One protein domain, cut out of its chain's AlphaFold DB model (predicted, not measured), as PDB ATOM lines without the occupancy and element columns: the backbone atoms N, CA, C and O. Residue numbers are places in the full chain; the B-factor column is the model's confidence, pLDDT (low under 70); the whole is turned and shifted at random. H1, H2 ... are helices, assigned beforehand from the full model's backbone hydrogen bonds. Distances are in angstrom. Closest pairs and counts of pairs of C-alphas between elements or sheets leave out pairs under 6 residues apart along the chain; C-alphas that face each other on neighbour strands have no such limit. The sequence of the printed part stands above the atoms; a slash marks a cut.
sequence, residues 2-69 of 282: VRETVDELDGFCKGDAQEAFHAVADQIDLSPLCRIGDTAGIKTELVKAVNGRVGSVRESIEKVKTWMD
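What this domain is: This is residues 2 to 69 of the 282 residues of the protein "Hypothetical protein" of Alexandrium catenella (UniProt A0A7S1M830). A long, thin chain folded back on itself with two unequal arms: H1 and H2 make the short arm, and after a loop at residues 23 to 28 the chain returns through little H3 into the long helix H4. The first turns of H4, residues 39 to 43, pack beside H1, and residues 51 to 69 stick out beyond it as a free tail that makes much of the length. The printed part has 68 residues with four named helices, in the order H1, H2, H3, H4, and no named strand; the class is all helix. The whole is extended, with a radius of gyration of the C-alphas of 19.8 A, and is a rod spanning 68 by 20 by 15 A.

Where its parts are: H1, residues 2 to 14, begins at C-alpha 2 at (72.002, 36.072, -173.231) and is 18.7 A from first to last C-alpha. H2, residues 16 to 22, is 10.2 A long and ends at C-alpha 22 at (53.972, 47.087, -192.217). H3, residues 31 to 34, has four residues and is 5.7 A long. H4, residues 39 to 68, is the longest helix, 42.7 A from C-alpha 39 to C-alpha 68, which is at (84.321, 31.321, -141.910).

How they stand to each other: H1 and H2 meet only through their link, which is tight, with 1 residue between them. H2 and H3 touch, and their closest C-alphas are those of Phe 21 and Ser 31, 6.3 A apart. H1 and H3 only just touch, with 3 pairs of C-alphas within 8 A; H1 does so with residues 10 to 14 alone, and the closest C-alphas are those of Cys 13 and Cys 34, 5.3 A apart. H1 and H4 touch at a shallow tilt of 20 degrees, opposite ways; H4 does so with residues 39 to 43 alone, and the closest C-alphas are those of Arg 3 and Lys 43, 5.9 A apart. H4 is apart from H2 and from H3. In H1, H2 and H4 every O i to N i+4 pair is within hydrogen-bond range; H3 is too short for such a pair, and its one O i to N i+3 pair is within range.

The domain as a whole: The two C-alphas farthest apart are those of Asp 26 and Asp 69, 68.1 A. Residues 23 to 28 stand free, and so do residues 51 to 69, of which 51 to 68 belong to H4; the body without them has 43 residues and spans 35 by 16 by 12 A. The printed part has no cut. The link from H3 to H4 is tight, the 8-residue link from H2 to H3 is short, and no link is long. The mean pLDDT of the printed part is 83.1, and residue 2 is the one printed residue under 70.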
ATOM      1  N   VAL A   2      72.509  34.675-173.106       64.75
ATOM      2  CA  VAL A   2      72.002  36.072-173.231       64.75
ATOM      3  C   VAL A   2      72.503  36.831-174.481       64.75
ATOM      4  O   VAL A   2      71.797  37.682-175.009       64.75
ATOM      5  N   ARG A   3      73.693  36.505-175.010       71.56
ATOM      6  CA  ARG A   3      74.171  37.057-176.298       71.56
ATOM      7  C   ARG A   3      73.338  36.578-177.490       71.56
ATOM      8  O   ARG A   3      73.096  37.367-178.391       71.56
ATOM      9  N   GLU A   4      72.916  35.315-177.455       77.00
ATOM     10  CA  GLU A   4      72.107  34.678-178.503       77.00
ATOM     11  C   GLU A   4      70.695  35.265-178.506       77.00
ATOM     12  O   GLU A   4      70.177  35.569-179.564       77.00
ATOM     13  N   THR A   5      70.125  35.577-177.339       78.75
ATOM     14  CA  THR A   5      68.803  36.220-177.246       78.75
ATOM     15  C   THR A   5      68.770  37.629-177.852       78.75
ATOM     16  O   THR A   5      67.763  38.028-178.426       78.75
ATOM     17  N   VAL A   6      69.864  38.398-177.750       81.56
ATOM     18  CA  VAL A   6      69.970  39.715-178.414       81.56
ATOM     19  C   VAL A   6      70.067  39.553-179.935       81.56
ATOM     20  O   VAL A   6      69.507  40.368-180.661       81.56
ATOM     21  N   ASP A   7      70.729  38.493-180.409       81.69
ATOM     22  CA  ASP A   7      70.797  38.153-181.838       81.69
ATOM     23  C   ASP A   7      69.462  37.657-182.390       81.69
ATOM     24  O   ASP A   7      69.048  38.073-183.466       81.69
ATOM     25  N   GLU A   8      68.770  36.800-181.645       83.88
ATOM     26  CA  GLU A   8      67.448  36.281-181.996       83.88
ATOM     27  C   GLU A   8      66.411  37.406-182.052       83.88
ATOM     28  O   GLU A   8      65.608  37.453-182.982       83.88
ATOM     29  N   LEU A   9      66.459  38.348-181.105       83.00
ATOM     30  CA  LEU A   9      65.560  39.500-181.084       83.00
ATOM     31  C   LEU A   9      65.840  40.473-182.241       83.00
ATOM     32  O   LEU A   9      64.900  40.951-182.870       83.00
ATOM     33  N   ASP A  10      67.112  40.749-182.551       83.69
ATOM     34  CA  ASP A  10      67.497  41.568-183.711       83.69
ATOM     35  C   ASP A  10      67.112  40.892-185.035       83.69
ATOM     36  O   ASP A  10      66.580  41.546-185.933       83.69
ATOM     37  N   GLY A  11      67.309  39.575-185.134       83.25
ATOM     38  CA  GLY A  11      66.893  38.766-186.278       83.25
ATOM     39  C   GLY A  11      65.379  38.777-186.484       83.25
ATOM     40  O   GLY A  11      64.918  39.052-187.589       83.25
ATOM     41  N   PHE A  12      64.601  38.569-185.418       85.75
ATOM     42  CA  PHE A  12      63.138  38.658-185.445       85.75
ATOM     43  C   PHE A  12      62.657  40.056-185.858       85.75
ATOM     44  O   PHE A  12      61.752  40.195-186.680       85.75
ATOM     45  N   CYS A  13      63.311  41.101-185.343       84.06
ATOM     46  CA  CYS A  13      62.986  42.485-185.668       84.06
ATOM     47  C   CYS A  13      63.310  42.894-187.108       84.06
ATOM     48  O   CYS A  13      62.643  43.772-187.651       84.06
ATOM     49  N   LYS A  14      64.318  42.278-187.728       81.94
ATOM     50  CA  LYS A  14      64.688  42.507-189.135       81.94
ATOM     51  C   LYS A  14      63.913  41.630-190.124       81.94
ATOM     52  O   LYS A  14      64.017  41.865-191.324       81.94
ATOM     53  N   GLY A  15      63.187  40.626-189.639       84.50
ATOM     54  CA  GLY A  15      62.371  39.716-190.441       84.50
ATOM     55  C   GLY A  15      60.887  39.863-190.117       84.50
ATOM     56  O   GLY A  15      60.278  40.896-190.398       84.50
ATOM     57  N   ASP A  16      60.326  38.825-189.499       83.62
ATOM     58  CA  ASP A  16      58.891  38.629-189.263       83.62
ATOM     59  C   ASP A  16      58.180  39.836-188.623       83.62
ATOM     60  O   ASP A  16      57.038  40.151-188.969       83.62
ATOM     61  N   ALA A  17      58.839  40.549-187.702       82.56
ATOM     62  CA  ALA A  17      58.225  41.688-187.021       82.56
ATOM     63  C   ALA A  17      58.016  42.890-187.953       82.56
ATOM     64  O   ALA A  17      56.989  43.556-187.860       82.56
ATOM     65  N   GLN A  18      58.955  43.169-188.863       81.38
ATOM     66  CA  GLN A  18      58.812  44.278-189.812       81.38
ATOM     67  C   GLN A  18      57.665  44.032-190.790       81.38
ATOM     68  O   GLN A  18      56.898  44.952-191.070       81.38
ATOM     69  N   GLU A  19      57.512  42.796-191.263       83.81
ATOM     70  CA  GLU A  19      56.401  42.417-192.136       83.81
ATOM     71  C   GLU A  19      55.050  42.611-191.427       83.81
ATOM     72  O   GLU A  19      54.149  43.263-191.960       83.81
ATOM     73  N   ALA A  20      54.940  42.145-190.179       82.94
ATOM     74  CA  ALA A  20      53.742  42.336-189.366       82.94
ATOM     75  C   ALA A  20      53.460  43.818-189.051       82.94
ATOM     76  O   ALA A  20      52.304  44.241-189.040       82.94
ATOM     77  N   PHE A  21      54.497  44.628-188.816       87.56
ATOM     78  CA  PHE A  21      54.353  46.060-188.537       87.56
ATOM     79  C   PHE A  21      53.940  46.856-189.775       87.56
ATOM     80  O   PHE A  21      53.123  47.768-189.658       87.56
ATOM     81  N   HIS A  22      54.424  46.487-190.963       83.00
ATOM     82  CA  HIS A  22      53.972  47.087-192.217       83.00
ATOM     83  C   HIS A  22      52.482  46.842-192.480       83.00
ATOM     84  O   HIS A  22      51.797  47.746-192.953       83.00
ATOM     85  N   ALA A  23      51.958  45.667-192.119       84.69
ATOM     86  CA  ALA A  23      50.548  45.325-192.320       84.69
ATOM     87  C   ALA A  23      49.565  46.204-191.516       84.69
ATOM     88  O   ALA A  23      48.392  46.294-191.873       84.69
ATOM     89  N   VAL A  24      50.025  46.854-190.442       85.31
ATOM     90  CA  VAL A  24      49.208  47.727-189.575       85.31
ATOM     91  C   VAL A  24      49.662  49.189-189.583       85.31
ATOM     92  O   VAL A  24      49.145  50.000-188.811       85.31
ATOM     93  N   ALA A  25      50.596  49.542-190.472       82.06
ATOM     94  CA  ALA A  25      51.251  50.848-190.498       82.06
ATOM     95  C   ALA A  25      50.276  52.025-190.684       82.06
ATOM     96  O   ALA A  25      50.520  53.108-190.156       82.06
ATOM     97  N   ASP A  26      49.149  51.804-191.368       84.12
ATOM     98  CA  ASP A  26      48.114  52.824-191.593       84.12
ATOM     99  C   ASP A  26      47.325  53.183-190.321       84.12
ATOM    100  O   ASP A  26      46.648  54.211-190.273       84.12
ATOM    101  N   GLN A  27      47.387  52.334-189.288       84.69
ATOM    102  CA  GLN A  27      46.691  52.542-188.017       84.69
ATOM    103  C   GLN A  27      47.655  52.973-186.914       84.69
ATOM    104  O   GLN A  27      47.345  53.895-186.159       84.69
ATOM    105  N   ILE A  28      48.804  52.299-186.792       83.00
ATOM    106  CA  ILE A  28      49.797  52.545-185.742       83.00
ATOM    107  C   ILE A  28      51.189  52.182-186.272       83.00
ATOM    108  O   ILE A  28      51.415  51.060-186.720       83.00
ATOM    109  N   ASP A  29      52.152  53.097-186.145       83.12
ATOM    110  CA  ASP A  29      53.556  52.800-186.440       83.12
ATOM    111  C   ASP A  29      54.210  52.040-185.274       83.12
ATOM    112  O   ASP A  29      54.544  52.614-184.234       83.12
ATOM    113  N   LEU A  30      54.393  50.731-185.458       83.50
ATOM    114  CA  LEU A  30      55.070  49.843-184.507       83.50
ATOM    115  C   LEU A  30      56.569  49.677-184.800       83.50
ATOM    116  O   LEU A  30      57.295  49.121-183.976       83.50
ATOM    117  N   SER A  31      57.069  50.227-185.912       78.81
ATOM    118  CA  SER A  31      58.489  50.189-186.298       78.81
ATOM    119  C   SER A  31      59.456  50.680-185.205       78.81
ATOM    120  O   SER A  31      60.570  50.151-185.116       78.81
ATOM    121  N   PRO A  32      59.093  51.647-184.332       84.50
ATOM    122  CA  PRO A  32      59.935  52.040-183.205       84.50
ATOM    123  C   PRO A  32      60.244  50.910-182.213       84.50
ATOM    124  O   PRO A  32      61.301  50.956-181.587       84.50
ATOM    125  N   LEU A  33      59.387  49.886-182.092       79.56
ATOM    126  CA  LEU A  33      59.602  48.750-181.182       79.56
ATOM    127  C   LEU A  33      60.811  47.891-181.581       79.56
ATOM    128  O   LEU A  33      61.405  47.241-180.725       79.56
ATOM    129  N   CYS A  34      61.215  47.942-182.852       81.44
ATOM    130  CA  CYS A  34      62.384  47.238-183.375       81.44
ATOM    131  C   CYS A  34      63.634  48.118-183.520       81.44
ATOM    132  O   CYS A  34      64.628  47.708-184.121       81.44
ATOM    133  N   ARG A  35      63.649  49.320-182.924       77.38
ATOM    134  CA  ARG A  35      64.858  50.157-182.821       77.38
ATOM    135  C   ARG A  35      65.738  49.703-181.657       77.38
ATOM    136  O   ARG A  35      65.968  50.448-180.710       77.38
ATOM    137  N   ILE A  36      66.242  48.476-181.748       70.88
ATOM    138  CA  ILE A  36      67.057  47.849-180.698       70.88
ATOM    139  C   ILE A  36      68.442  48.518-180.586       70.88
ATOM    140  O   ILE A  36      69.102  48.386-179.567       70.88
ATOM    141  N   GLY A  37      68.857  49.343-181.554       72.06
ATOM    142  CA  GLY A  37      70.133  50.066-181.504       72.06
ATOM    143  C   GLY A  37      71.324  49.174-181.875       72.06
ATOM    144  O   GLY A  37      71.160  48.172-182.564       72.06
ATOM    145  N   ASP A  38      72.539  49.555-181.462       81.06
ATOM    146  CA  ASP A  38      73.754  48.780-181.750       81.06
ATOM    147  C   ASP A  38      73.806  47.494-180.908       81.06
ATOM    148  O   ASP A  38      74.155  47.504-179.724       81.06
ATOM    149  N   THR A  39      73.478  46.367-181.537       78.12
ATOM    150  CA  THR A  39      73.466  45.043-180.907       78.12
ATOM    151  C   THR A  39      74.848  44.598-180.436       78.12
ATOM    152  O   THR A  39      74.951  43.915-179.413       78.12
ATOM    153  N   ALA A  40      75.930  45.012-181.108       76.38
ATOM    154  CA  ALA A  40      77.292  44.723-180.664       76.38
ATOM    155  C   ALA A  40      77.636  45.510-179.388       76.38
ATOM    156  O   ALA A  40      78.193  44.942-178.438       76.38
ATOM    157  N   GLY A  41      77.230  46.781-179.328       79.75
ATOM    158  CA  GLY A  41      77.294  47.620-178.132       79.75
ATOM    159  C   GLY A  41      76.493  47.041-176.963       79.75
ATOM    160  O   GLY A  41      77.035  46.879-175.868       79.75
ATOM    161  N   ILE A  42      75.247  46.616-177.204       81.19
ATOM    162  CA  ILE A  42      74.378  45.997-176.185       81.19
ATOM    163  C   ILE A  42      74.989  44.711-175.638       81.19
ATOM    164  O   ILE A  42      75.061  44.533-174.422       81.19
ATOM    165  N   LYS A  43      75.482  43.817-176.502       80.00
ATOM    166  CA  LYS A  43      76.163  42.593-176.057       80.00
ATOM    167  C   LYS A  43      77.399  42.901-175.220       80.00
ATOM    168  O   LYS A  43      77.665  42.192-174.251       80.00
ATOM    169  N   THR A  44      78.163  43.925-175.592       83.12
ATOM    170  CA  THR A  44      79.382  44.319-174.878       83.12
ATOM    171  C   THR A  44      79.055  44.872-173.494       83.12
ATOM    172  O   THR A  44      79.630  44.414-172.505       83.12
ATOM    173  N   GLU A  45      78.084  45.781-173.397       82.31
ATOM    174  CA  GLU A  45      77.614  46.331-172.119       82.31
ATOM    175  C   GLU A  45      76.990  45.252-171.230       82.31
ATOM    176  O   GLU A  45      77.275  45.184-170.036       82.31
ATOM    177  N   LEU A  46      76.230  44.325-171.809       82.88
ATOM    178  CA  LEU A  46      75.667  43.193-171.087       82.88
ATOM    179  C   LEU A  46      76.760  42.268-170.528       82.88
ATOM    180  O   LEU A  46      76.700  41.860-169.371       82.88
ATOM    181  N   VAL A  47      77.790  41.954-171.317       83.88
ATOM    182  CA  VAL A  47      78.935  41.145-170.865       83.88
ATOM    183  C   VAL A  47      79.698  41.856-169.759       83.88
ATOM    184  O   VAL A  47      80.079  41.225-168.776       83.88
ATOM    185  N   LYS A  48      79.902  43.165-169.892       84.44
ATOM    186  CA  LYS A  48      80.535  43.998-168.871       84.44
ATOM    187  C   LYS A  48      79.711  44.023-167.583       84.44
ATOM    188  O   LYS A  48      80.284  43.851-166.511       84.44
ATOM    189  N   ALA A  49      78.389  44.154-167.674       85.19
ATOM    190  CA  ALA A  49      77.483  44.107-166.529       85.19
ATOM    191  C   ALA A  49      77.500  42.733-165.841       85.19
ATOM    192  O   ALA A  49      77.629  42.656-164.618       85.19
ATOM    193  N   VAL A  50      77.448  41.642-166.616       87.75
ATOM    194  CA  VAL A  50      77.539  40.269-166.094       87.75
ATOM    195  C   VAL A  50      78.893  40.036-165.429       87.75
ATOM    196  O   VAL A  50      78.932  39.605-164.281       87.75
ATOM    197  N   ASN A  51      80.001  40.373-166.088       86.38
ATOM    198  CA  ASN A  51      81.343  40.204-165.528       86.38
ATOM    199  C   ASN A  51      81.566  41.081-164.291       86.38
ATOM    200  O   ASN A  51      82.158  40.619-163.318       86.38
ATOM    201  N   GLY A  52      81.046  42.311-164.286       89.94
ATOM    202  CA  GLY A  52      81.061  43.185-163.116       89.94
ATOM    203  C   GLY A  52      80.283  42.580-161.947       89.94
ATOM    204  O   GLY A  52      80.773  42.557-160.816       89.94
ATOM    205  N   ARG A  53      79.107  41.998-162.215       88.56
ATOM    206  CA  ARG A  53      78.322  41.298-161.192       88.56
ATOM    207  C   ARG A  53      79.027  40.040-160.691       88.56
ATOM    208  O   ARG A  53      79.059  39.827-159.484       88.56
ATOM    209  N   VAL A  54      79.617  39.242-161.578       90.25
ATOM    210  CA  VAL A  54      80.408  38.051-161.223       90.25
ATOM    211  C   VAL A  54      81.606  38.436-160.355       90.25
ATOM    212  O   VAL A  54      81.836  37.794-159.332       90.25
ATOM    213  N   GLY A  55      82.327  39.504-160.703       89.38
ATOM    214  CA  GLY A  55      83.426  40.040-159.896       89.38
ATOM    215  C   GLY A  55      82.964  40.450-158.497       89.38
ATOM    216  O   GLY A  55      83.518  39.986-157.504       89.38
ATOM    217  N   SER A  56      81.876  41.221-158.408       90.69
ATOM    218  CA  SER A  56      81.283  41.645-157.130       90.69
ATOM    219  C   SER A  56      80.814  40.465-156.266       90.69
ATOM    220  O   SER A  56      81.033  40.447-155.049       90.69
ATOM    221  N   VAL A  57      80.204  39.444-156.878       90.94
ATOM    222  CA  VAL A  57      79.798  38.216-156.181       90.94
ATOM    223  C   VAL A  57      81.023  37.448-155.692       90.94
ATOM    224  O   VAL A  57      81.040  37.029-154.539       90.94
ATOM    225  N   ARG A  58      82.073  37.318-156.509       91.00
ATOM    226  CA  ARG A  58      83.325  36.664-156.111       91.00
ATOM    227  C   ARG A  58      83.979  37.368-154.925       91.00
ATOM    228  O   ARG A  58      84.333  36.704-153.961       91.00
ATOM    229  N   GLU A  59      84.088  38.693-154.956       90.69
ATOM    230  CA  GLU A  59      84.609  39.470-153.824       90.69
ATOM    231  C   GLU A  59      83.767  39.279-152.560       90.69
ATOM    232  O   GLU A  59      84.305  39.170-151.459       90.69
ATOM    233  N   SER A  60      82.443  39.219-152.708       87.69
ATOM    234  CA  SER A  60      81.530  38.972-151.590       87.69
ATOM    235  C   SER A  60      81.714  37.565-151.016       87.69
ATOM    236  O   SER A  60      81.760  37.410-149.797       87.69
ATOM    237  N   ILE A  61      81.888  36.554-151.870       89.00
ATOM    238  CA  ILE A  61      82.179  35.174-151.460       89.00
ATOM    239  C   ILE A  61      83.525  35.097-150.741       89.00
ATOM    240  O   ILE A  61      83.594  34.496-149.674       89.00
ATOM    241  N   GLU A  62      84.577  35.732-151.261       87.25
ATOM    242  CA  GLU A  62      85.879  35.760-150.586       87.25
ATOM    243  C   GLU A  62      85.780  36.462-149.226       87.25
ATOM    244  O   GLU A  62      86.274  35.945-148.226       87.25
ATOM    245  N   LYS A  63      85.043  37.577-149.130       85.00
ATOM    246  CA  LYS A  63      84.760  38.222-147.838       85.00
ATOM    247  C   LYS A  63      84.060  37.262-146.877       85.00
ATOM    248  O   LYS A  63      84.514  37.132-145.744       85.00
ATOM    249  N   VAL A  64      83.004  36.570-147.305       86.25
ATOM    250  CA  VAL A  64      82.296  35.579-146.472       86.25
ATOM    251  C   VAL A  64      83.226  34.438-146.061       86.25
ATOM    252  O   VAL A  64      83.251  34.068-144.892       86.25
ATOM    253  N   LYS A  65      84.067  33.942-146.968       84.31
ATOM    254  CA  LYS A  65      85.052  32.896-146.682       84.31
ATOM    255  C   LYS A  65      86.029  33.316-145.583       84.31
ATOM    256  O   LYS A  65      86.297  32.520-144.691       84.31
ATOM    257  N   THR A  66      86.483  34.573-145.567       82.62
ATOM    258  CA  THR A  66      87.312  35.075-144.451       82.62
ATOM    259  C   THR A  66      86.568  35.117-143.115       82.62
ATOM    260  O   THR A  66      87.205  35.056-142.074       82.62
ATOM    261  N   TRP A  67      85.236  35.247-143.110       81.81
ATOM    262  CA  TRP A  67      84.415  35.168-141.892       81.81
ATOM    263  C   TRP A  67      84.181  33.733-141.412       81.81
ATOM    264  O   TRP A  67      83.841  33.544-140.249       81.81
ATOM    265  N   MET A  68      84.378  32.737-142.279       83.44
ATOM    266  CA  MET A  68      84.321  31.321-141.910       83.44
ATOM    267  C   MET A  68      85.634  30.812-141.298       83.44
ATOM    268  O   MET A  68      85.653  29.711-140.752       83.44
ATOM    269  N   ASP A  69      86.717  31.591-141.379       86.44
ATOM    270  CA  ASP A  69      87.963  31.292-140.679       86.44
ATOM    271  C   ASP A  69      87.764  31.482-139.162       86.44
ATOM    272  O   ASP A  69      87.534  32.612-138.712       86.44
TER     273      ASP A  69